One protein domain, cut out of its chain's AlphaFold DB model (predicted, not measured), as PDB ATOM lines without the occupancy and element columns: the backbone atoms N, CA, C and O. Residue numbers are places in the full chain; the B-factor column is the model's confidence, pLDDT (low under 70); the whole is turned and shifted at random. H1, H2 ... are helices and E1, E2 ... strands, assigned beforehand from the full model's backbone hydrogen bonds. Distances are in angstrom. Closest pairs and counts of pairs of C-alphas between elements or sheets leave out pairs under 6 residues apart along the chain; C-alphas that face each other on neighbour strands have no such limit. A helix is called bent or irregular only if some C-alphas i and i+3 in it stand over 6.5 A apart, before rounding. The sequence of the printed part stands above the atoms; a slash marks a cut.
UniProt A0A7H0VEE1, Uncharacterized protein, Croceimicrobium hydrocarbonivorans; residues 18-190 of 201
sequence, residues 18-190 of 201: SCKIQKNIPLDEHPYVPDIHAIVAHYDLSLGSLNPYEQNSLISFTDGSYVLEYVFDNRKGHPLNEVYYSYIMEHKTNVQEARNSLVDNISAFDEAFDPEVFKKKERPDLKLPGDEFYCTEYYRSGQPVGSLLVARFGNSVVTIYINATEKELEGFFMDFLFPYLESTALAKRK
ATOM      1  N   SER A  18     -41.533  15.272 -52.382       71.62
ATOM      2  CA  SER A  18     -40.185  15.611 -51.884       71.62
ATOM      3  C   SER A  18     -40.180  16.857 -50.982       71.62
ATOM      4  O   SER A  18     -39.141  17.214 -50.431       71.62
ATOM      5  N   CYS A  19     -41.322  17.536 -50.859       82.62
ATOM      6  CA  CYS A  19     -41.481  18.764 -50.103       82.62
ATOM      7  C   CYS A  19     -42.888  18.837 -49.487       82.62
ATOM      8  O   CYS A  19     -43.879  18.499 -50.140       82.62
ATOM      9  N   LYS A  20     -42.971  19.271 -48.228       89.69
ATOM     10  CA  LYS A  20     -44.206  19.562 -47.496       89.69
ATOM     11  C   LYS A  20     -44.241  21.056 -47.197       89.69
ATOM     12  O   LYS A  20     -43.352  21.559 -46.521       89.69
ATOM     13  N   ILE A  21     -45.283  21.743 -47.663       91.56
ATOM     14  CA  ILE A  21     -45.489  23.174 -47.417       91.56
ATOM     15  C   ILE A  21     -46.623  23.338 -46.409       91.56
ATOM     16  O   ILE A  21     -47.743  22.883 -46.646       91.56
ATOM     17  N   GLN A  22     -46.342  24.012 -45.301       91.75
ATOM     18  CA  GLN A  22     -47.317  24.419 -44.298       91.75
ATOM     19  C   GLN A  22     -47.386  25.945 -44.278       91.75
ATOM     20  O   GLN A  22     -46.378  26.602 -44.055       91.75
ATOM     21  N   LYS A  23     -48.563  26.517 -44.531       93.06
ATOM     22  CA  LYS A  23     -48.807  27.967 -44.448       93.06
ATOM     23  C   LYS A  23     -49.479  28.308 -43.123       93.06
ATOM     24  O   LYS A  23     -50.161  27.445 -42.572       93.06
ATOM     25  N   ASN A  24     -49.363  29.560 -42.683       89.94
ATOM     26  CA  ASN A  24     -49.993  30.055 -41.452       89.94
ATOM     27  C   ASN A  24     -49.554  29.237 -40.225       89.94
ATOM     28  O   ASN A  24     -50.383  28.772 -39.441       89.94
ATOM     29  N   ILE A  25     -48.248  28.994 -40.116       89.56
ATOM     30  CA  ILE A  25     -47.643  28.347 -38.958       89.56
ATOM     31  C   ILE A  25     -47.817  29.217 -37.699       89.56
ATOM     32  O   ILE A  25     -47.767  30.448 -37.788       89.56
ATOM     33  N   PRO A  26     -48.015  28.591 -36.528       84.94
ATOM     34  CA  PRO A  26     -48.047  29.287 -35.244       84.94
ATOM     35  C   PRO A  26     -46.654  29.845 -34.904       84.94
ATOM     36  O   PRO A  26     -45.718  29.092 -34.643       84.94
ATOM     37  N   LEU A  27     -46.477  31.171 -34.956       82.19
ATOM     38  CA  LEU A  27     -45.174  31.814 -34.705       82.19
ATOM     39  C   LEU A  27     -44.743  31.754 -33.233       82.19
ATOM     40  O   LEU A  27     -43.551  31.834 -32.943       82.19
ATOM     41  N   ASP A  28     -45.678  31.545 -32.311       81.75
ATOM     42  CA  ASP A  28     -45.417  31.306 -30.889       81.75
ATOM     43  C   ASP A  28     -44.617  30.015 -30.641       81.75
ATOM     44  O   ASP A  28     -43.846  29.937 -29.682       81.75
ATOM     45  N   GLU A  29     -44.704  29.037 -31.548       83.69
ATOM     46  CA  GLU A  29     -43.850  27.841 -31.546       83.69
ATOM     47  C   GLU A  29     -42.429  28.120 -32.089       83.69
ATOM     48  O   GLU A  29     -41.518  27.300 -31.932       83.69
ATOM     49  N   HIS A  30     -42.203  29.298 -32.680       83.06
ATOM     50  CA  HIS A  30     -40.952  29.716 -33.317       83.06
ATOM     51  C   HIS A  30     -40.426  31.054 -32.751       83.06
ATOM     52  O   HIS A  30     -40.206  32.003 -33.505       83.06
ATOM     53  N   PRO A  31     -40.103  31.137 -31.443       79.38
ATOM     54  CA  PRO A  31     -39.787  32.394 -30.745       79.38
ATOM     55  C   PRO A  31     -38.484  33.077 -31.195       79.38
ATOM     56  O   PRO A  31     -38.103  34.112 -30.665       79.38
ATOM     57  N   TYR A  32     -37.743  32.474 -32.124       81.12
ATOM     58  CA  TYR A  32     -36.547  33.055 -32.734       81.12
ATOM     59  C   TYR A  32     -36.849  33.849 -34.010       81.12
ATOM     60  O   TYR A  32     -35.941  34.483 -34.541       81.12
ATOM     61  N   VAL A  33     -38.087  33.813 -34.507       85.88
ATOM     62  CA  VAL A  33     -38.563  34.673 -35.593       85.88
ATOM     63  C   VAL A  33     -38.954  36.011 -34.960       85.88
ATOM     64  O   VAL A  33     -39.869  36.024 -34.139       85.88
ATOM     65  N   PRO A  34     -38.265  37.127 -35.250       85.31
ATOM     66  CA  PRO A  34     -38.750  38.446 -34.874       85.31
ATOM     67  C   PRO A  34     -39.905  38.771 -35.812       85.31
ATOM     68  O   PRO A  34     -39.671  38.990 -36.998       85.31
ATOM     69  N   ASP A  35     -41.138  38.734 -35.325       86.19
ATOM     70  CA  ASP A  35     -42.291  39.133 -36.127       86.19
ATOM     71  C   ASP A  35     -42.418  40.666 -36.195       86.19
ATOM     72  O   ASP A  35     -41.719  41.415 -35.502       86.19
ATOM     73  N   ILE A  36     -43.311  41.156 -37.058       85.56
ATOM     74  CA  ILE A  36     -43.535  42.596 -37.194       85.56
ATOM     75  C   ILE A  36     -44.101  43.206 -35.908       85.56
ATOM     76  O   ILE A  36     -43.837  44.371 -35.628       85.56
ATOM     77  N   HIS A  37     -44.828  42.435 -35.096       84.62
ATOM     78  CA  HIS A  37     -45.391  42.909 -33.834       84.62
ATOM     79  C   HIS A  37     -44.286  43.279 -32.840       84.62
ATOM     80  O   HIS A  37     -44.374  44.323 -32.194       84.62
ATOM     81  N   ALA A  38     -43.223  42.476 -32.755       83.81
ATOM     82  CA  ALA A  38     -42.056  42.770 -31.933       83.81
ATOM     83  C   ALA A  38     -41.346  44.056 -32.385       83.81
ATOM     84  O   ALA A  38     -40.946  44.863 -31.545       83.81
ATOM     85  N   ILE A  39     -41.230  44.273 -33.700       83.56
ATOM     86  CA  ILE A  39     -40.617  45.480 -34.281       83.56
ATOM     87  C   ILE A  39     -41.478  46.711 -33.981       83.56
ATOM     88  O   ILE A  39     -40.982  47.718 -33.480       83.56
ATOM     89  N   VAL A  40     -42.782  46.610 -34.240       81.75
ATOM     90  CA  VAL A  40     -43.766  47.668 -34.000       81.75
ATOM     91  C   VAL A  40     -43.790  48.086 -32.536       81.75
ATOM     92  O   VAL A  40     -43.753  49.276 -32.244       81.75
ATOM     93  N   ALA A  41     -43.812  47.119 -31.619       82.56
ATOM     94  CA  ALA A  41     -43.806  47.392 -30.189       82.56
ATOM     95  C   ALA A  41     -42.496  48.049 -29.727       82.56
ATOM     96  O   ALA A  41     -42.522  48.884 -28.828       82.56
ATOM     97  N   HIS A  42     -41.358  47.684 -30.328       82.94
ATOM     98  CA  HIS A  42     -40.057  48.250 -29.974       82.94
ATOM     99  C   HIS A  42     -39.916  49.716 -30.406       82.94
ATOM    100  O   HIS A  42     -39.395  50.528 -29.646       82.94
ATOM    101  N   TYR A  43     -40.393  50.050 -31.606       77.94
ATOM    102  CA  TYR A  43     -40.265  51.388 -32.197       77.94
ATOM    103  C   TYR A  43     -41.516  52.269 -32.033       77.94
ATOM    104  O   TYR A  43     -41.543  53.379 -32.560       77.94
ATOM    105  N   ASP A  44     -42.535  51.798 -31.306       76.50
ATOM    106  CA  ASP A  44     -43.835  52.470 -31.125       76.50
ATOM    107  C   ASP A  44     -44.488  52.874 -32.466       76.50
ATOM    108  O   ASP A  44     -44.990  53.984 -32.654       76.50
ATOM    109  N   LEU A  45     -44.437  51.967 -33.451       75.44
ATOM    110  CA  LEU A  45     -44.936  52.238 -34.800       75.44
ATOM    111  C   LEU A  45     -46.459  52.111 -34.858       75.44
ATOM    112  O   LEU A  45     -47.041  51.072 -34.557       75.44
ATOM    113  N   SER A  46     -47.137  53.141 -35.355       73.44
ATOM    114  CA  SER A  46     -48.574  53.060 -35.622       73.44
ATOM    115  C   SER A  46     -48.827  52.397 -36.979       73.44
ATOM    116  O   SER A  46     -49.083  53.074 -37.979       73.44
ATOM    117  N   LEU A  47     -48.773  51.065 -37.028       70.50
ATOM    118  CA  LEU A  47     -49.238  50.296 -38.182       70.50
ATOM    119  C   LEU A  47     -50.737  49.982 -38.039       70.50
ATOM    120  O   LEU A  47     -51.240  49.751 -36.942       70.50
ATOM    121  N   GLY A  48     -51.476  50.009 -39.156       66.62
ATOM    122  CA  GLY A  48     -52.875  49.567 -39.195       66.62
ATOM    123  C   GLY A  48     -53.015  48.065 -38.903       66.62
ATOM    124  O   GLY A  48     -52.085  47.417 -38.436       66.62
ATOM    125  N   SER A  49     -54.172  47.468 -39.210       61.88
ATOM    126  CA  SER A  49     -54.356  46.016 -39.037       61.88
ATOM    127  C   SER A  49     -53.249  45.242 -39.777       61.88
ATOM    128  O   SER A  49     -53.139  45.372 -40.997       61.88
ATOM    129  N   LEU A  50     -52.463  44.445 -39.050       69.06
ATOM    130  CA  LEU A  50     -51.269  43.766 -39.569       69.06
ATOM    131  C   LEU A  50     -51.603  42.485 -40.352       69.06
ATOM    132  O   LEU A  50     -51.003  42.202 -41.386       69.06
ATOM    133  N   ASN A  51     -52.663  41.785 -39.933       65.50
ATOM    134  CA  ASN A  51     -53.091  40.487 -40.462       65.50
ATOM    135  C   ASN A  51     -53.163  40.334 -42.000       65.50
ATOM    136  O   ASN A  51     -52.768  39.275 -42.478       65.50
ATOM    137  N   PRO A  52     -53.666  41.290 -42.813       77.44
ATOM    138  CA  PRO A  52     -53.723  41.097 -44.265       77.44
ATOM    139  C   PRO A  52     -52.351  41.186 -44.948       77.44
ATOM    140  O   PRO A  52     -52.232  40.813 -46.115       77.44
ATOM    141  N   TYR A  53     -51.338  41.699 -44.250       82.38
ATOM    142  CA  TYR A  53     -49.996  41.927 -44.782       82.38
ATOM    143  C   TYR A  53     -48.988  40.876 -44.319       82.38
ATOM    144  O   TYR A  53     -47.893  40.817 -44.874       82.38
ATOM    145  N   GLU A  54     -49.361  40.045 -43.343       88.62
ATOM    146  CA  GLU A  54     -48.523  38.980 -42.803       88.62
ATOM    147  C   GLU A  54     -48.727  37.661 -43.538       88.62
ATOM    148  O   GLU A  54     -49.843  37.189 -43.756       88.62
ATOM    149  N   GLN A  55     -47.613  37.037 -43.894       91.88
ATOM    150  CA  GLN A  55     -47.569  35.707 -44.471       91.88
ATOM    151  C   GLN A  55     -46.442  34.935 -43.812       91.88
ATOM    152  O   GLN A  55     -45.348  35.458 -43.615       91.88
ATOM    153  N   ASN A  56     -46.692  33.672 -43.494       93.25
ATOM    154  CA  ASN A  56     -45.646  32.793 -43.008       93.25
ATOM    155  C   ASN A  56     -45.820  31.375 -43.549       93.25
ATOM    156  O   ASN A  56     -46.930  30.927 -43.875       93.25
ATOM    157  N   SER A  57     -44.697  30.682 -43.697       94.62
ATOM    158  CA  SER A  57     -44.688  29.311 -44.176       94.62
ATOM    159  C   SER A  57     -43.502  28.515 -43.645       94.62
ATOM    160  O   SER A  57     -42.448  29.062 -43.334       94.62
ATOM    161  N   LEU A  58     -43.692  27.202 -43.537       93.94
ATOM    162  CA  LEU A  58     -42.646  26.223 -43.296       93.94
ATOM    163  C   LEU A  58     -42.648  25.225 -44.451       93.94
ATOM    164  O   LEU A  58     -43.625  24.512 -44.689       93.94
ATOM    165  N   ILE A  59     -41.530  25.173 -45.152       93.31
ATOM    166  CA  ILE A  59     -41.258  24.286 -46.272       93.31
ATOM    167  C   ILE A  59     -40.275  23.235 -45.760       93.31
ATOM    168  O   ILE A  59     -39.158  23.569 -45.393       93.31
ATOM    169  N   SER A  60     -40.677  21.972 -45.678       92.50
ATOM    170  CA  SER A  60     -39.826  20.872 -45.203       92.50
ATOM    171  C   SER A  60     -39.529  19.893 -46.326       92.50
ATOM    172  O   SER A  60     -40.438  19.512 -47.063       92.50
ATOM    173  N   PHE A  61     -38.288  19.435 -46.418       90.88
ATOM    174  CA  PHE A  61     -37.828  18.505 -47.445       90.88
ATOM    175  C   PHE A  61     -37.543  17.121 -46.853       90.88
ATOM    176  O   PHE A  61     -37.368  16.947 -45.646       90.88
ATOM    177  N   THR A  62     -37.527  16.100 -47.709       90.12
ATOM    178  CA  THR A  62     -37.321  14.697 -47.303       90.12
ATOM    179  C   THR A  62     -35.916  14.401 -46.785       90.12
ATOM    180  O   THR A  62     -35.731  13.429 -46.058       90.12
ATOM    181  N   ASP A  63     -34.938  15.234 -47.131       86.75
ATOM    182  CA  ASP A  63     -33.554  15.154 -46.657       86.75
ATOM    183  C   ASP A  63     -33.358  15.754 -45.249       86.75
ATOM    184  O   ASP A  63     -32.251  15.734 -44.712       86.75
ATOM    185  N   GLY A  64     -34.432  16.263 -44.635       88.00
ATOM    186  CA  GLY A  64     -34.415  16.903 -43.321       88.00
ATOM    187  C   GLY A  64     -34.079  18.395 -43.354       88.00
ATOM    188  O   GLY A  64     -34.103  19.036 -42.302       88.00
ATOM    189  N   SER A  65     -33.801  18.967 -44.529       92.50
ATOM    190  CA  SER A  65     -33.695  20.415 -44.688       92.50
ATOM    191  C   SER A  65     -35.072  21.080 -44.586       92.50
ATOM    192  O   SER A  65     -36.117  20.459 -44.815       92.50
ATOM    193  N   TYR A  66     -35.093  22.357 -44.209       93.56
ATOM    194  CA  TYR A  66     -36.323  23.145 -44.185       93.56
ATOM    195  C   TYR A  66     -36.060  24.630 -44.431       93.56
ATOM    196  O   TYR A  66     -34.949  25.120 -44.229       93.56
ATOM    197  N   VAL A  67     -37.102  25.349 -44.837       94.25
ATOM    198  CA  VAL A  67     -37.132  26.806 -44.956       94.25
ATOM    199  C   VAL A  67     -38.343  27.320 -44.191       94.25
ATOM    200  O   VAL A  67     -39.467  26.901 -44.453       94.25
ATOM    201  N   LEU A  68     -38.108  28.196 -43.222       94.19
ATOM    202  CA  LEU A  68     -39.141  28.957 -42.532       94.19
ATOM    203  C   LEU A  68     -39.116  30.378 -43.079       94.19
ATOM    204  O   LEU A  68     -38.079  31.032 -43.025       94.19
ATOM    205  N   GLU A  69     -40.255  30.860 -43.556       95.06
ATOM    206  CA  GLU A  69     -40.416  32.206 -44.096       95.06
ATOM    207  C   GLU A  69     -41.457  32.972 -43.287       95.06
ATOM    208  O   GLU A  69     -42.527  32.449 -42.969       95.06
ATOM    209  N   TYR A  70     -41.154  34.229 -42.992       94.06
ATOM    210  CA  TYR A  70     -42.079  35.217 -42.466       94.06
ATOM    211  C   TYR A  70     -41.922  36.498 -43.280       94.06
ATOM    212  O   TYR A  70     -40.809  36.980 -43.485       94.06
ATOM    213  N   VAL A  71     -43.032  37.040 -43.764       93.19
ATOM    214  CA  VAL A  71     -43.067  38.254 -44.575       93.19
ATOM    215  C   VAL A  71     -44.184  39.149 -44.071       93.19
ATOM    216  O   VAL A  71     -45.315  38.705 -43.890       93.19
ATOM    217  N   PHE A  72     -43.864  40.425 -43.913       90.50
ATOM    218  CA  PHE A  72     -44.808  41.513 -43.749       90.50
ATOM    219  C   PHE A  72     -44.632  42.495 -44.911       90.50
ATOM    220  O   PHE A  72     -43.542  43.028 -45.106       90.50
ATOM    221  N   ASP A  73     -45.685  42.739 -45.693       89.69
ATOM    222  CA  ASP A  73     -45.649  43.692 -46.814       89.69
ATOM    223  C   ASP A  73     -46.862  44.623 -46.791       89.69
ATOM    224  O   ASP A  73     -47.906  44.319 -47.374       89.69
ATOM    225  N   ASN A  74     -46.729  45.781 -46.135       84.88
ATOM    226  CA  ASN A  74     -47.784  46.797 -46.109       84.88
ATOM    227  C   ASN A  74     -47.569  47.921 -47.142       84.88
ATOM    228  O   ASN A  74     -48.326  48.894 -47.137       84.88
ATOM    229  N   ARG A  75     -46.587  47.798 -48.052       78.38
ATOM    230  CA  ARG A  75     -46.251  48.850 -49.037       78.38
ATOM    231  C   ARG A  75     -47.414  49.202 -49.967       78.38
ATOM    232  O   ARG A  75     -47.431  50.246 -50.596       78.38
ATOM    233  N   LYS A  76     -48.408  48.318 -50.076       69.19
ATOM    234  CA  LYS A  76     -49.637  48.537 -50.862       69.19
ATOM    235  C   LYS A  76     -50.806  49.083 -50.034       69.19
ATOM    236  O   LYS A  76     -51.878  49.311 -50.586       69.19
ATOM    237  N   GLY A  77     -50.636  49.205 -48.719       60.12
ATOM    238  CA  GLY A  77     -51.710  49.427 -47.753       60.12
ATOM    239  C   GLY A  77     -51.868  50.867 -47.273       60.12
ATOM    240  O   GLY A  77     -53.000  51.318 -47.113       60.12
ATOM    241  N   HIS A  78     -50.770  51.595 -47.034       54.91
ATOM    242  CA  HIS A  78     -50.840  52.966 -46.519       54.91
ATOM    243  C   HIS A  78     -49.589  53.790 -46.892       54.91
ATOM    244  O   HIS A  78     -48.487  53.386 -46.538       54.91
ATOM    245  N   PRO A  79     -49.729  54.973 -47.523       55.28
ATOM    246  CA  PRO A  79     -48.606  55.714 -48.119       55.28
ATOM    247  C   PRO A  79     -47.675  56.425 -47.122       55.28
ATOM    248  O   PRO A  79     -46.719  57.070 -47.539       55.28
ATOM    249  N   LEU A  80     -47.972  56.385 -45.819       53.53
ATOM    250  CA  LEU A  80     -47.212  57.133 -44.810       53.53
ATOM    251  C   LEU A  80     -46.237  56.261 -44.003       53.53
ATOM    252  O   LEU A  80     -45.216  56.793 -43.591       53.53
ATOM    253  N   ASN A  81     -46.498  54.953 -43.861       64.12
ATOM    254  CA  ASN A  81     -45.702  54.020 -43.043       64.12
ATOM    255  C   ASN A  81     -45.472  52.710 -43.823       64.12
ATOM    256  O   ASN A  81     -45.895  51.626 -43.404       64.12
ATOM    257  N   GLU A  82     -44.905  52.826 -45.026       77.88
ATOM    258  CA  GLU A  82     -44.573  51.674 -45.866       77.88
ATOM    259  C   GLU A  82     -43.369  50.931 -45.278       77.88
ATOM    260  O   GLU A  82     -42.267  51.466 -45.183       77.88
ATOM    261  N   VAL A  83     -43.601  49.680 -44.907       83.25
ATOM    262  CA  VAL A  83     -42.667  48.723 -44.338       83.25
ATOM    263  C   VAL A  83     -42.801  47.408 -45.100       83.25
ATOM    264  O   VAL A  83     -43.872  46.802 -45.211       83.25
ATOM    265  N   TYR A  84     -41.674  46.943 -45.612       88.44
ATOM    266  CA  TYR A  84     -41.487  45.566 -46.024       88.44
ATOM    267  C   TYR A  84     -40.478  44.921 -45.095       88.44
ATOM    268  O   TYR A  84     -39.356  45.402 -44.966       88.44
ATOM    269  N   TYR A  85     -40.864  43.820 -44.476       90.31
ATOM    270  CA  TYR A  85     -39.990  43.040 -43.627       90.31
ATOM    271  C   TYR A  85     -40.062  41.579 -44.042       90.31
ATOM    272  O   TYR A  85     -41.147  41.030 -44.234       90.31
ATOM    273  N   SER A  86     -38.907  40.943 -44.179       92.88
ATOM    274  CA  SER A  86     -38.808  39.514 -44.404       92.88
ATOM    275  C   SER A  86     -37.778  38.889 -43.478       92.88
ATOM    276  O   SER A  86     -36.696  39.422 -43.233       92.88
ATOM    277  N   TYR A  87     -38.143  37.720 -42.975       93.75
ATOM    278  CA  TYR A  87     -37.299  36.830 -42.210       93.75
ATOM    279  C   TYR A  87     -37.352  35.458 -42.872       93.75
ATOM    280  O   TYR A  87     -38.426  34.890 -43.068       93.75
ATOM    281  N   ILE A  88     -36.189  34.909 -43.197       94.75
ATOM    282  CA  ILE A  88     -36.042  33.582 -43.783       94.75
ATOM    283  C   ILE A  88     -35.025  32.823 -42.941       94.75
ATOM    284  O   ILE A  88     -33.908  33.290 -42.737       94.75
ATOM    285  N   MET A  89     -35.396  31.644 -42.451       93.75
ATOM    286  CA  MET A  89     -34.460  30.690 -41.866       93.75
ATOM    287  C   MET A  89     -34.407  29.447 -42.739       93.75
ATOM    288  O   MET A  89     -35.374  28.696 -42.818       93.75
ATOM    289  N   GLU A  90     -33.241  29.172 -43.298       94.62
ATOM    290  CA  GLU A  90     -32.954  27.924 -43.986       94.62
ATOM    291  C   GLU A  90     -32.147  27.010 -43.067       94.62
ATOM    292  O   GLU A  90     -31.131  27.412 -42.507       94.62
ATOM    293  N   HIS A  91     -32.559  25.758 -42.920       93.88
ATOM    294  CA  HIS A  91     -31.753  24.705 -42.320       93.88
ATOM    295  C   HIS A  91     -31.363  23.716 -43.405       93.88
ATOM    296  O   HIS A  91     -32.229  23.128 -44.047       93.88
ATOM    297  N   LYS A  92     -30.062  23.540 -43.612       94.69
ATOM    298  CA  LYS A  92     -29.502  22.632 -44.611       94.69
ATOM    299  C   LYS A  92     -29.030  21.333 -43.969       94.69
ATOM    300  O   LYS A  92     -28.889  21.241 -42.749       94.69
ATOM    301  N   THR A  93     -28.748  20.324 -44.785       93.75
ATOM    302  CA  THR A  93     -28.331  19.014 -44.264       93.75
ATOM    303  C   THR A  93     -26.914  19.050 -43.685       93.75
ATOM    304  O   THR A  93     -26.578  18.284 -42.781       93.75
ATOM    305  N   ASN A  94     -26.073  19.973 -44.169       93.94
ATOM    306  CA  ASN A  94     -24.683  20.121 -43.751       93.94
ATOM    307  C   ASN A  94     -24.173  21.572 -43.855       93.94
ATOM    308  O   ASN A  94     -24.793  22.443 -44.466       93.94
ATOM    309  N   VAL A  95     -23.003  21.824 -43.255       94.44
ATOM    310  CA  VAL A  95     -22.376  23.156 -43.190       94.44
ATOM    311  C   VAL A  95     -22.016  23.700 -44.574       94.44
ATOM    312  O   VAL A  95     -22.101  24.908 -44.784       94.44
ATOM    313  N   GLN A  96     -21.611  22.847 -45.518       96.12
ATOM    314  CA  GLN A  96     -21.216  23.308 -46.851       96.12
ATOM    315  C   GLN A  96     -22.428  23.812 -47.643       96.12
ATOM    316  O   GLN A  96     -22.354  24.875 -48.249       96.12
ATOM    317  N   GLU A  97     -23.556  23.106 -47.581       96.12
ATOM    318  CA  GLU A  97     -24.820  23.587 -48.151       96.12
ATOM    319  C   GLU A  97     -25.283  24.888 -47.495       96.12
ATOM    320  O   GLU A  97     -25.722  25.797 -48.192       96.12
ATOM    321  N   ALA A  98     -25.148  25.012 -46.171       95.06
ATOM    322  CA  ALA A  98     -25.471  26.250 -45.465       95.06
ATOM    323  C   ALA A  98     -24.551  27.413 -45.882       95.06
ATOM    324  O   ALA A  98     -24.995  28.549 -45.979       95.06
ATOM    325  N   ARG A  99     -23.272  27.152 -46.168       96.44
ATOM    326  CA  ARG A  99     -22.367  28.167 -46.732       96.44
ATOM    327  C   ARG A  99     -22.776  28.597 -48.131       96.44
ATOM    328  O   ARG A  99     -22.793  29.792 -48.398       96.44
ATOM    329  N   ASN A 100     -23.113  27.641 -48.991       96.69
ATOM    330  CA  ASN A 100     -23.578  27.946 -50.341       96.69
ATOM    331  C   ASN A 100     -24.859  28.789 -50.275       96.69
ATOM    332  O   ASN A 100     -24.905  29.854 -50.870       96.69
ATOM    333  N   SER A 101     -25.824  28.398 -49.436       95.88
ATOM    334  CA  SER A 101     -27.055  29.168 -49.226       95.88
ATOM    335  C   SER A 101     -26.784  30.570 -48.672       95.88
ATOM    336  O   SER A 101     -27.401  31.518 -49.144       95.88
ATOM    337  N   LEU A 102     -25.821  30.764 -47.761       94.94
ATOM    338  CA  LEU A 102     -25.410  32.114 -47.348       94.94
ATOM    339  C   LEU A 102     -24.947  32.961 -48.545       94.94
ATOM    340  O   LEU A 102     -25.375  34.105 -48.674       94.94
ATOM    341  N   VAL A 103     -24.106  32.412 -49.425       96.06
ATOM    342  CA  VAL A 103     -23.612  33.122 -50.621       96.06
ATOM    343  C   VAL A 103     -24.740  33.392 -51.618       96.06
ATOM    344  O   VAL A 103     -24.819  34.497 -52.158       96.06
ATOM    345  N   ASP A 104     -25.635  32.427 -51.816       94.81
ATOM    346  CA  ASP A 104     -26.786  32.552 -52.712       94.81
ATOM    347  C   ASP A 104     -27.736  33.655 -52.226       94.81
ATOM    348  O   ASP A 104     -28.174  34.487 -53.017       94.81
ATOM    349  N   ASN A 105     -28.000  33.726 -50.915       93.31
ATOM    350  CA  ASN A 105     -28.822  34.783 -50.325       93.31
ATOM    351  C   ASN A 105     -28.177  36.161 -50.505       93.31
ATOM    352  O   ASN A 105     -28.865  37.099 -50.884       93.31
ATOM    353  N   ILE A 106     -26.869  36.306 -50.267       92.69
ATOM    354  CA  ILE A 106     -26.178  37.591 -50.484       92.69
ATOM    355  C   ILE A 106     -26.297  38.013 -51.955       92.69
ATOM    356  O   ILE A 106     -26.704  39.138 -52.242       92.69
ATOM    357  N   SER A 107     -26.011  37.086 -52.874       90.31
ATOM    358  CA  SER A 107     -26.065  37.327 -54.320       90.31
ATOM    359  C   SER A 107     -27.465  37.731 -54.781       90.31
ATOM    360  O   SER A 107     -27.604  38.700 -55.518       90.31
ATOM    361  N   ALA A 108     -28.512  37.057 -54.296       88.56
ATOM    362  CA  ALA A 108     -29.893  37.353 -54.670       88.56
ATOM    363  C   ALA A 108     -30.306  38.799 -54.340       88.56
ATOM    364  O   ALA A 108     -31.038  39.429 -55.105       88.56
ATOM    365  N   PHE A 109     -29.828  39.349 -53.220       83.44
ATOM    366  CA  PHE A 109     -30.107  40.739 -52.854       83.44
ATOM    367  C   PHE A 109     -29.208  41.746 -53.576       83.44
ATOM    368  O   PHE A 109     -29.672  42.842 -53.887       83.44
ATOM    369  N   ASP A 110     -27.950  41.396 -53.855       81.00
ATOM    370  CA  ASP A 110     -27.059  42.249 -54.648       81.00
ATOM    371  C   ASP A 110     -27.515  42.327 -56.123       81.00
ATOM    372  O   ASP A 110     -27.407  43.385 -56.734       81.00
ATOM    373  N   GLU A 111     -28.101  41.266 -56.692       81.12
ATOM    374  CA  GLU A 111     -28.697  41.285 -58.041       81.12
ATOM    375  C   GLU A 111     -29.977  42.131 -58.119       81.12
ATOM    376  O   GLU A 111     -30.256  42.755 -59.144       81.12
ATOM    377  N   ALA A 112     -30.759  42.172 -57.039       76.75
ATOM    378  CA  ALA A 112     -31.969  42.989 -56.950       76.75
ATOM    379  C   ALA A 112     -31.682  44.480 -56.676       76.75
ATOM    380  O   ALA A 112     -32.609  45.296 -56.663       76.75
ATOM    381  N   PHE A 113     -30.422  44.842 -56.421       81.69
ATOM    382  CA  PHE A 113     -30.009  46.191 -56.057       81.69
ATOM    383  C   PHE A 113     -29.774  47.071 -57.292       81.69
ATOM    384  O   PHE A 113     -28.986  46.744 -58.175       81.69
ATOM    385  N   ASP A 114     -30.420  48.239 -57.308       85.12
ATOM    386  CA  ASP A 114     -30.202  49.275 -58.318       85.12
ATOM    387  C   ASP A 114     -29.211  50.339 -57.793       85.12
ATOM    388  O   ASP A 114     -29.593  51.164 -56.949       85.12
ATOM    389  N   PRO A 115     -27.950  50.356 -58.271       84.38
ATOM    390  CA  PRO A 115     -26.934  51.310 -57.825       84.38
ATOM    391  C   PRO A 115     -27.180  52.751 -58.292       84.38
ATOM    392  O   PRO A 115     -26.552  53.670 -57.763       84.38
ATOM    393  N   GLU A 116     -28.049  52.979 -59.283       87.19
ATOM    394  CA  GLU A 116     -28.403  54.331 -59.731       87.19
ATOM    395  C   GLU A 116     -29.374  54.996 -58.748       87.19
ATOM    396  O   GLU A 116     -29.330  56.212 -58.541       87.19
ATOM    397  N   VAL A 117     -30.226  54.193 -58.106       85.31
ATOM    398  CA  VAL A 117     -31.249  54.658 -57.161       85.31
ATOM    399  C   VAL A 117     -30.760  54.597 -55.715       85.31
ATOM    400  O   VAL A 117     -31.084  55.475 -54.906       85.31
ATOM    401  N   PHE A 118     -29.973  53.577 -55.373       86.62
ATOM    402  CA  PHE A 118     -29.587  53.282 -54.002       86.62
ATOM    403  C   PHE A 118     -28.067  53.271 -53.819       86.62
ATOM    404  O   PHE A 118     -27.293  52.933 -54.707       86.62
ATOM    405  N   LYS A 119     -27.622  53.615 -52.610       90.31
ATOM    406  CA  LYS A 119     -26.248  53.410 -52.141       90.31
ATOM    407  C   LYS A 119     -26.227  52.304 -51.098       90.31
ATOM    408  O   LYS A 119     -27.157  52.182 -50.305       90.31
ATOM    409  N   LYS A 120     -25.139  51.542 -51.074       90.94
ATOM    410  CA  LYS A 120     -24.915  50.435 -50.145       90.94
ATOM    411  C   LYS A 120     -23.778  50.782 -49.188       90.94
ATOM    412  O   LYS A 120     -22.752  51.314 -49.614       90.94
ATOM    413  N   LYS A 121     -23.950  50.482 -47.903       89.44
ATOM    414  CA  LYS A 121     -22.896  50.564 -46.889       89.44
ATOM    415  C   LYS A 121     -22.824  49.236 -46.155       89.44
ATOM    416  O   LYS A 121     -23.662  48.940 -45.306       89.44
ATOM    417  N   GLU A 122     -21.799  48.459 -46.471       90.12
ATOM    418  CA  GLU A 122     -21.519  47.223 -45.751       90.12
ATOM    419  C   GLU A 122     -21.053  47.527 -44.326       90.12
ATOM    420  O   GLU A 122     -20.365  48.520 -44.066       90.12
ATOM    421  N   ARG A 123     -21.443  46.656 -43.397       84.69
ATOM    422  CA  ARG A 123     -21.222  46.805 -41.959       84.69
ATOM    423  C   ARG A 123     -20.406  45.638 -41.378       84.69
ATOM    424  O   ARG A 123     -20.878  44.946 -40.473       84.69
ATOM    425  N   PRO A 124     -19.172  45.382 -41.864       83.56
ATOM    426  CA  PRO A 124     -18.320  44.313 -41.330       83.56
ATOM    427  C   PRO A 124     -17.830  44.608 -39.902       83.56
ATOM    428  O   PRO A 124     -17.321  43.720 -39.218       83.56
ATOM    429  N   ASP A 125     -17.971  45.858 -39.448       79.75
ATOM    430  CA  ASP A 125     -17.678  46.308 -38.090       79.75
ATOM    431  C   ASP A 125     -18.616  45.692 -37.043       79.75
ATOM    432  O   ASP A 125     -18.244  45.554 -35.873       79.75
ATOM    433  N   LEU A 126     -19.818  45.286 -37.458       76.50
ATOM    434  CA  LEU A 126     -20.826  44.733 -36.569       76.50
ATOM    435  C   LEU A 126     -20.451  43.310 -36.161       76.50
ATOM    436  O   LEU A 126     -20.451  42.382 -36.961       76.50
ATOM    437  N   LYS A 127     -20.134  43.113 -34.879       72.06
ATOM    438  CA  LYS A 127     -19.736  41.814 -34.311       72.06
ATOM    439  C   LYS A 127     -20.931  40.893 -34.059       72.06
ATOM    440  O   LYS A 127     -21.141  40.438 -32.935       72.06
ATOM    441  N   LEU A 128     -21.651  40.571 -35.119       70.69
ATOM    442  CA  LEU A 128     -22.849  39.750 -35.097       70.69
ATOM    443  C   LEU A 128     -22.626  38.354 -34.495       70.69
ATOM    444  O   LEU A 128     -21.575  37.726 -34.707       70.69
ATOM    445  N   PRO A 129     -23.618  37.810 -33.769       68.88
ATOM    446  CA  PRO A 129     -23.664  36.387 -33.553       68.88
ATOM    447  C   PRO A 129     -23.870  35.721 -34.925       68.88
ATOM    448  O   PRO A 129     -24.952  35.729 -35.466       68.88
ATOM    449  N   GLY A 130     -22.828  35.087 -35.457       74.75
ATOM    450  CA  GLY A 130     -22.878  34.030 -36.479       74.75
ATOM    451  C   GLY A 130     -21.544  33.281 -36.511       74.75
ATOM    452  O   GLY A 130     -20.627  33.672 -35.780       74.75
ATOM    453  N   ASP A 131     -21.445  32.203 -37.273       85.44
ATOM    454  CA  ASP A 131     -20.156  31.647 -37.698       85.44
ATOM    455  C   ASP A 131     -19.593  32.495 -38.848       85.44
ATOM    456  O   ASP A 131     -18.410  32.819 -38.870       85.44
ATOM    457  N   GLU A 132     -20.475  32.882 -39.773       89.88
ATOM    458  CA  GLU A 132     -20.244  33.763 -40.918       89.88
ATOM    459  C   GLU A 132     -21.447  34.705 -41.027       89.88
ATOM    460  O   GLU A 132     -22.570  34.307 -40.706       89.88
ATOM    461  N   PHE A 133     -21.233  35.952 -41.440       90.12
ATOM    462  CA  PHE A 133     -22.321  36.903 -41.641       90.12
ATOM    463  C   PHE A 133     -21.961  37.951 -42.688       90.12
ATOM    464  O   PHE A 133     -20.788  38.224 -42.945       90.12
ATOM    465  N   TYR A 134     -23.001  38.562 -43.225       91.19
ATOM    466  CA  TYR A 134     -22.963  39.708 -44.103       91.19
ATOM    467  C   TYR A 134     -24.077  40.663 -43.681       91.19
ATOM    468  O   TYR A 134     -25.215  40.246 -43.468       91.19
ATOM    469  N   CYS A 135     -23.739  41.936 -43.507       89.69
ATOM    470  CA  CYS A 135     -24.682  42.961 -43.091       89.69
ATOM    471  C   CYS A 135     -24.462  44.213 -43.927       89.69
ATOM    472  O   CYS A 135     -23.322  44.649 -44.115       89.69
ATOM    473  N   THR A 136     -25.549  44.792 -44.417       89.25
ATOM    474  CA  THR A 136     -25.501  46.009 -45.211       89.25
ATOM    475  C   THR A 136     -26.709  46.892 -44.956       89.25
ATOM    476  O   THR A 136     -27.818  46.421 -44.713       89.25
ATOM    477  N   GLU A 137     -26.481  48.193 -45.052       87.94
ATOM    478  CA  GLU A 137     -27.503  49.231 -45.018       87.94
ATOM    479  C   GLU A 137     -27.669  49.825 -46.417       87.94
ATOM    480  O   GLU A 137     -26.687  50.030 -47.143       87.94
ATOM    481  N   TYR A 138     -28.910  50.124 -46.787       87.44
ATOM    482  CA  TYR A 138     -29.263  50.738 -48.060       87.44
ATOM    483  C   TYR A 138     -29.727  52.171 -47.838       87.44
ATOM    484  O   TYR A 138     -30.499  52.450 -46.920       87.44
ATOM    485  N   TYR A 139     -29.277  53.071 -48.710       86.75
ATOM    486  CA  TYR A 139     -29.544  54.499 -48.624       86.75
ATOM    487  C   TYR A 139     -30.122  55.029 -49.932       86.75
ATOM    488  O   TYR A 139     -29.621  54.703 -51.005       86.75
ATOM    489  N   ARG A 140     -31.106  55.925 -49.855       87.25
ATOM    490  CA  ARG A 140     -31.616  56.701 -50.995       87.25
ATOM    491  C   ARG A 140     -31.468  58.178 -50.673       87.25
ATOM    492  O   ARG A 140     -31.855  58.607 -49.596       87.25
ATOM    493  N   SER A 141     -30.861  58.962 -51.562       87.31
ATOM    494  CA  SER A 141     -30.641  60.406 -51.332       87.31
ATOM    495  C   SER A 141     -29.939  60.747 -49.998       87.31
ATOM    496  O   SER A 141     -30.168  61.804 -49.422       87.31
ATOM    497  N   GLY A 142     -29.063  59.855 -49.513       82.75
ATOM    498  CA  GLY A 142     -28.318  60.022 -48.254       82.75
ATOM    499  C   GLY A 142     -29.042  59.538 -46.995       82.75
ATOM    500  O   GLY A 142     -28.470  59.619 -45.916       82.75
ATOM    501  N   GLN A 143     -30.253  59.006 -47.135       82.12
ATOM    502  CA  GLN A 143     -31.115  58.607 -46.030       82.12
ATOM    503  C   GLN A 143     -31.290  57.084 -45.976       82.12
ATOM    504  O   GLN A 143     -31.360  56.472 -47.046       82.12
ATOM    505  N   PRO A 144     -31.332  56.455 -44.785       81.50
ATOM    506  CA  PRO A 144     -31.487  55.011 -44.663       81.50
ATOM    507  C   PRO A 144     -32.890  54.583 -45.111       81.50
ATOM    508  O   PRO A 144     -33.890  55.158 -44.697       81.50
ATOM    509  N   VAL A 145     -32.958  53.571 -45.973       83.69
ATOM    510  CA  VAL A 145     -34.223  53.040 -46.527       83.69
ATOM    511  C   VAL A 145     -34.358  51.532 -46.371       83.69
ATOM    512  O   VAL A 145     -35.407  50.964 -46.665       83.69
ATOM    513  N   GLY A 146     -33.298  50.857 -45.935       86.06
ATOM    514  CA  GLY A 146     -33.358  49.429 -45.708       86.06
ATOM    515  C   GLY A 146     -32.075  48.843 -45.165       86.06
ATOM    516  O   GLY A 146     -31.058  49.514 -44.985       86.06
ATOM    517  N   SER A 147     -32.153  47.560 -44.868       88.62
ATOM    518  CA  SER A 147     -31.164  46.850 -44.083       88.62
ATOM    519  C   SER A 147     -31.265  45.362 -44.386       88.62
ATOM    520  O   SER A 147     -32.356  44.804 -44.346       88.62
ATOM    521  N   LEU A 148     -30.135  44.727 -44.704       91.06
ATOM    522  CA  LEU A 148     -30.028  43.288 -44.950       91.06
ATOM    523  C   LEU A 148     -29.000  42.663 -44.011       91.06
ATOM    524  O   LEU A 148     -27.884  43.163 -43.863       91.06
ATOM    525  N   LEU A 149     -29.380  41.542 -43.414       91.31
ATOM    526  CA  LEU A 149     -28.518  40.637 -42.675       91.31
ATOM    527  C   LEU A 149     -28.659  39.241 -43.270       91.31
ATOM    528  O   LEU A 149     -29.766  38.728 -43.363       91.31
ATOM    529  N   VAL A 150     -27.540  38.605 -43.589       93.19
ATOM    530  CA  VAL A 150     -27.462  37.168 -43.863       93.19
ATOM    531  C   VAL A 150     -26.439  36.584 -42.900       93.19
ATOM    532  O   VAL A 150     -25.281  36.991 -42.910       93.19
ATOM    533  N   ALA A 151     -26.840  35.659 -42.034       91.50
ATOM    534  CA  ALA A 151     -25.972  35.083 -41.011       91.50
ATOM    535  C   ALA A 151     -26.107  33.561 -40.950       91.50
ATOM    536  O   ALA A 151     -27.210  33.023 -40.914       91.50
ATOM    537  N   ARG A 152     -24.973  32.859 -40.885       91.44
ATOM    538  CA  ARG A 152     -24.918  31.401 -40.747       91.44
ATOM    539  C   ARG A 152     -24.623  30.993 -39.306       91.44
ATOM    540  O   ARG A 152     -23.748  31.558 -38.655       91.44
ATOM    541  N   PHE A 153     -25.299  29.950 -38.845       88.94
ATOM    542  CA  PHE A 153     -25.145  29.298 -37.547       88.94
ATOM    543  C   PHE A 153     -25.124  27.779 -37.757       88.94
ATOM    544  O   PHE A 153     -26.173  27.144 -37.877       88.94
ATOM    545  N   GLY A 154     -23.939  27.173 -37.838       90.06
ATOM    546  CA  GLY A 154     -23.796  25.766 -38.212       90.06
ATOM    547  C   GLY A 154     -24.445  25.480 -39.571       90.06
ATOM    548  O   GLY A 154     -24.054  26.066 -40.582       90.06
ATOM    549  N   ASN A 155     -25.454  24.607 -39.574       93.00
ATOM    550  CA  ASN A 155     -26.224  24.223 -40.761       93.00
ATOM    551  C   ASN A 155     -27.384  25.182 -41.089       93.00
ATOM    552  O   ASN A 155     -28.169  24.901 -41.990       93.00
ATOM    553  N   SER A 156     -27.552  26.270 -40.337       92.12
ATOM    554  CA  SER A 156     -28.673  27.193 -40.516       92.12
ATOM    555  C   SER A 156     -28.215  28.537 -41.054       92.12
ATOM    556  O   SER A 156     -27.181  29.041 -40.631       92.12
ATOM    557  N   VAL A 157     -28.991  29.119 -41.960       93.44
ATOM    558  CA  VAL A 157     -28.806  30.464 -42.507       93.44
ATOM    559  C   VAL A 157     -30.045  31.271 -42.164       93.44
ATOM    560  O   VAL A 157     -31.162  30.793 -42.326       93.44
ATOM    561  N   VAL A 158     -29.840  32.469 -41.641       92.56
ATOM    562  CA  VAL A 158     -30.891  33.425 -41.319       92.56
ATOM    563  C   VAL A 158     -30.681  34.645 -42.197       92.56
ATOM    564  O   VAL A 158     -29.632  35.283 -42.119       92.56
ATOM    565  N   THR A 159     -31.682  34.958 -43.008       93.81
ATOM    566  CA  THR A 159     -31.735  36.142 -43.858       93.81
ATOM    567  C   THR A 159     -32.839  37.049 -43.347       93.81
ATOM    568  O   THR A 159     -33.982  36.626 -43.206       93.81
ATOM    569  N   ILE A 160     -32.496  38.294 -43.042       92.50
ATOM    570  CA  ILE A 160     -33.420  39.295 -42.527       92.50
ATOM    571  C   ILE A 160     -33.256  40.537 -43.370       92.50
ATOM    572  O   ILE A 160     -32.165  41.104 -43.435       92.50
ATOM    573  N   TYR A 161     -34.340  40.960 -44.000       91.25
ATOM    574  CA  TYR A 161     -34.377  42.185 -44.768       91.25
ATOM    575  C   TYR A 161     -35.508  43.061 -44.269       91.25
ATOM    576  O   TYR A 161     -36.630  42.603 -44.060       91.25
ATOM    577  N   ILE A 162     -35.211  44.338 -44.094       88.75
ATOM    578  CA  ILE A 162     -36.218  45.338 -43.802       88.75
ATOM    579  C   ILE A 162     -36.030  46.530 -44.723       88.75
ATOM    580  O   ILE A 162     -34.912  46.953 -45.010       88.75
ATOM    581  N   ASN A 163     -37.142  47.062 -45.191       86.62
ATOM    582  CA  ASN A 163     -37.243  48.300 -45.930       86.62
ATOM    583  C   ASN A 163     -38.355  49.102 -45.275       86.62
ATOM    584  O   ASN A 163     -39.460  48.587 -45.128       86.62
ATOM    585  N   ALA A 164     -38.060  50.323 -44.852       78.75
ATOM    586  CA  ALA A 164     -39.064  51.202 -44.281       78.75
ATOM    587  C   ALA A 164     -38.754  52.656 -44.587       78.75
ATOM    588  O   ALA A 164     -37.666  53.003 -45.060       78.75
ATOM    589  N   THR A 165     -39.724  53.511 -44.283       69.69
ATOM    590  CA  THR A 165     -39.547  54.952 -44.375       69.69
ATOM    591  C   THR A 165     -38.504  55.478 -43.378       69.69
ATOM    592  O   THR A 165     -38.255  54.923 -42.309       69.69
ATOM    593  N   GLU A 166     -37.898  56.593 -43.780       58.81
ATOM    594  CA  GLU A 166     -36.670  57.228 -43.284       58.81
ATOM    595  C   GLU A 166     -36.446  57.298 -41.763       58.81
ATOM    596  O   GLU A 166     -35.301  57.309 -41.320       58.81
ATOM    597  N   LYS A 167     -37.509  57.387 -40.956       60.25
ATOM    598  CA  LYS A 167     -37.411  57.643 -39.509       60.25
ATOM    599  C   LYS A 167     -37.699  56.442 -38.625       60.25
ATOM    600  O   LYS A 167     -37.384  56.488 -37.443       60.25
ATOM    601  N   GLU A 168     -38.330  55.406 -39.159       62.69
ATOM    602  CA  GLU A 168     -38.960  54.388 -38.316       62.69
ATOM    603  C   GLU A 168     -37.974  53.314 -37.844       62.69
ATOM    604  O   GLU A 168     -38.276  52.599 -36.897       62.69
ATOM    605  N   LEU A 169     -36.794  53.210 -38.472       65.50
ATOM    606  CA  LEU A 169     -35.870  52.083 -38.291       65.50
ATOM    607  C   LEU A 169     -34.384  52.473 -38.277       65.50
ATOM    608  O   LEU A 169     -33.517  51.631 -38.538       65.50
ATOM    609  N   GLU A 170     -34.054  53.738 -37.995       67.75
ATOM    610  CA  GLU A 170     -32.655  54.090 -37.732       67.75
ATOM    611  C   GLU A 170     -32.136  53.212 -36.584       67.75
ATOM    612  O   GLU A 170     -32.801  53.047 -35.564       67.75
ATOM    613  N   GLY A 171     -30.983  52.569 -36.780       71.50
ATOM    614  CA  GLY A 171     -30.436  51.658 -35.776       71.50
ATOM    615  C   GLY A 171     -31.116  50.285 -35.684       71.50
ATOM    616  O   GLY A 171     -30.744  49.528 -34.795       71.50
ATOM    617  N   PHE A 172     -32.014  49.898 -36.609       78.25
ATOM    618  CA  PHE A 172     -32.725  48.598 -36.611       78.25
ATOM    619  C   PHE A 172     -31.877  47.396 -36.188       78.25
ATOM    620  O   PHE A 172     -32.262  46.600 -35.328       78.25
ATOM    621  N   PHE A 173     -30.693  47.263 -36.787       74.62
ATOM    622  CA  PHE A 173     -29.793  46.169 -36.463       74.62
ATOM    623  C   PHE A 173     -29.266  46.237 -35.032       74.62
ATOM    624  O   PHE A 173     -29.257  45.223 -34.339       74.62
ATOM    625  N   MET A 174     -28.842  47.418 -34.594       74.56
ATOM    626  CA  MET A 174     -28.179  47.610 -33.307       74.56
ATOM    627  C   MET A 174     -29.152  47.589 -32.134       74.56
ATOM    628  O   MET A 174     -28.837  46.996 -31.104       74.56
ATOM    629  N   ASP A 175     -30.317  48.205 -32.304       79.75
ATOM    630  CA  ASP A 175     -31.231  48.499 -31.203       79.75
ATOM    631  C   ASP A 175     -32.278  47.397 -31.021       79.75
ATOM    632  O   ASP A 175     -32.646  47.065 -29.894       79.75
ATOM    633  N   PHE A 176     -32.692  46.760 -32.121       82.38
ATOM    634  CA  PHE A 176     -33.692  45.697 -32.102       82.38
ATOM    635  C   PHE A 176     -33.099  44.331 -32.444       82.38
ATOM    636  O   PHE A 176     -33.140  43.404 -31.627       82.38
ATOM    637  N   LEU A 177     -32.547  44.173 -33.650       80.19
ATOM    638  CA  LEU A 177     -32.326  42.835 -34.185       80.19
ATOM    639  C   LEU A 177     -31.203  42.084 -33.467       80.19
ATOM    640  O   LEU A 177     -31.335  40.889 -33.208       80.19
ATOM    641  N   PHE A 178     -30.102  42.756 -33.134       77.69
ATOM    642  CA  PHE A 178     -28.985  42.107 -32.445       77.69
ATOM    643  C   PHE A 178     -29.380  41.671 -31.032       77.69
ATOM    644  O   PHE A 178     -29.219  40.480 -30.746       77.69
ATOM    645  N   PRO A 179     -29.964  42.542 -30.179       76.94
ATOM    646  CA  PRO A 179     -30.490  42.112 -28.886       76.94
ATOM    647  C   PRO A 179     -31.498  40.965 -29.003       76.94
ATOM    648  O   PRO A 179     -31.444  40.010 -28.223       76.94
ATOM    649  N   TYR A 180     -32.384  41.015 -30.005       80.00
ATOM    650  CA  TYR A 180     -33.360  39.955 -30.237       80.00
ATOM    651  C   TYR A 180     -32.668  38.622 -30.533       80.00
ATOM    652  O   TYR A 180     -32.856  37.648 -29.802       80.00
ATOM    653  N   LEU A 181     -31.789  38.578 -31.536       76.12
ATOM    654  CA  LEU A 181     -31.071  37.360 -31.914       76.12
ATOM    655  C   LEU A 181     -30.217  36.809 -30.764       76.12
ATOM    656  O   LEU A 181     -30.204  35.594 -30.571       76.12
ATOM    657  N   GLU A 182     -29.573  37.667 -29.963       73.56
ATOM    658  CA  GLU A 182     -28.812  37.270 -28.767       73.56
ATOM    659  C   GLU A 182     -29.679  36.662 -27.655       73.56
ATOM    660  O   GLU A 182     -29.242  35.753 -26.945       73.56
ATOM    661  N   SER A 183     -30.918  37.128 -27.507       71.38
ATOM    662  CA  SER A 183     -31.844  36.629 -26.483       71.38
ATOM    663  C   SER A 183     -32.519  35.296 -26.853       71.38
ATOM    664  O   SER A 183     -32.994  34.561 -25.979       71.38
ATOM    665  N   THR A 184     -32.527  34.938 -28.141       71.56
ATOM    666  CA  THR A 184     -33.259  33.774 -28.664       71.56
ATOM    667  C   THR A 184     -32.451  32.469 -28.626       71.56
ATOM    668  O   THR A 184     -31.243  32.421 -28.378       71.56
ATOM    669  N   ALA A 185     -33.131  31.348 -28.889       59.41
ATOM    670  CA  ALA A 185     -32.523  30.016 -28.924       59.41
ATOM    671  C   ALA A 185     -31.379  29.876 -29.956       59.41
ATOM    672  O   ALA A 185     -30.502  29.028 -29.771       59.41
ATOM    673  N   LEU A 186     -31.345  30.724 -30.994       65.12
ATOM    674  CA  LEU A 186     -30.253  30.793 -31.972       65.12
ATOM    675  C   LEU A 186     -28.916  31.159 -31.313       65.12
ATOM    676  O   LEU A 186     -27.898  30.516 -31.576       65.12
ATOM    677  N   ALA A 187     -28.917  32.126 -30.395       57.34
ATOM    678  CA  ALA A 187     -27.724  32.521 -29.653       57.34
ATOM    679  C   ALA A 187     -27.346  31.542 -28.539       57.34
ATOM    680  O   ALA A 187     -26.165  31.362 -28.253       57.34
ATOM    681  N   LYS A 188     -28.304  30.810 -27.960       56.75
ATOM    682  CA  LYS A 188     -27.999  29.779 -26.947       56.75
ATOM    683  C   LYS A 188     -27.205  28.592 -27.514       56.75
ATOM    684  O   LYS A 188     -26.535  27.898 -26.752       56.75
ATOM    685  N   ARG A 189     -27.191  28.396 -28.842       54.59
ATOM    686  CA  ARG A 189     -26.294  27.439 -29.519       54.59
ATOM    687  C   ARG A 189     -24.827  27.919 -29.596       54.59
ATOM    688  O   ARG A 189     -23.949  27.094 -29.830       54.59
ATOM    689  N   LYS A 190     -24.531  29.209 -29.353       45.19
ATOM    690  CA  LYS A 190     -23.206  29.855 -29.541       45.19
ATOM    691  C   LYS A 190     -22.215  29.781 -28.384       45.19
ATOM    692  O   LYS A 190     -21.114  30.310 -28.518       45.19
TER     693      LYS A 190
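AT A GLANCE: This is residues 18 to 190 of the 201 residues of an uncharacterized protein of Croceimicrobium hydrocarbonivorans (UniProt A0A7H0VEE1). What does one see first? A long, twisted wall of eight strands has one helix, H2, lying along its strands over one face. Across the sheet from H2 sits a looser group of short helices and loops, in which H1 and H3 only graze the sheet. What makes it up? The printed part has 173 residues, with four named helices and eight named strands in the order E1 H1 E2 E3 E4 H2 E5 E6 E7 E8 H3 H4, class mixed; the sheet runs E1, E2, E3, E4, E8, E7, E6, E5, all antiparallel. The whole is compact, with a radius of gyration of the C-alphas of 15.9 A, and spans 44 by 35 by 30 A.

HOW THE PARTS SIT: Which strands come first? E1, residues 19 to 23, is an edge strand beside E2, residues 54 to 61, with N 20 and O 60 within hydrogen-bond range at 2.8 A. E2, E3, residues 66 to 73, and E4, residues 83 to 91, form a meander, each strand the antiparallel neighbour of the one before, with N 57 and O 69 at 2.9 A and N 68 and O 89 at 2.8 A. How does the sheet go on? E5, residues 119 to 122, E6, residues 132 to 140, E7, residues 143 to 153, and E8, residues 156 to 164, form a second meander, with N 121 and O 137 at 2.9 A, N 134 and O 150 at 2.8 A, and N 158 and O 151 at 2.8 A. E8 is the antiparallel neighbour of E4, with N 86 and O 161 at 2.8 A. Where are the helices? H2, residues 95 to 111, is on the sheet in two layers, a helix on one face, at a height of 8.4 A over E8 and E7; the closest C-alphas of H2 and E8, those of Ala 98 and Ser 156, are 6.0 A apart. H1, residues 36 to 43, and H3, residues 172 to 183, are close but not clearly touching, their closest C-alphas, those of His 42 and Phe 176, 7.2 A apart. H4, residues 185 to 188, is only just not on the sheet, with 4 pairs of C-alphas within 10 A. Are the helix backbones complete? Every O i to N i+4 pair is within hydrogen-bond range in H1 and H2, and 5 of 8 are in H3; H4 is too short for such a pair.

IN THESE COORDINATES: Where do the first and last elements lie? E1 begins at C-alpha 19 (-41.481, 18.764, -50.103), and H4 ends at C-alpha 188 (-27.999, 29.779, -26.947). Which elements are long? From first to last C-alpha, E7 measures 31.1 A, E6 27.5 A and H2 24.3 A. H3 is irregular, but only just: C-alphas 175 and 178 are 6.9 A apart.

THE WHOLE: How far does it reach? The two C-alphas farthest apart, those of Thr 62 and Ser 141, are 46.4 A apart. Is it continuous and sure? The printed part has no cut, and the link from E1 to H1, residues 24 to 35, is long. The pLDDT is under 70 at residues 48 to 51, 76 to 81, 129, 165 to 170 and 185 to 190.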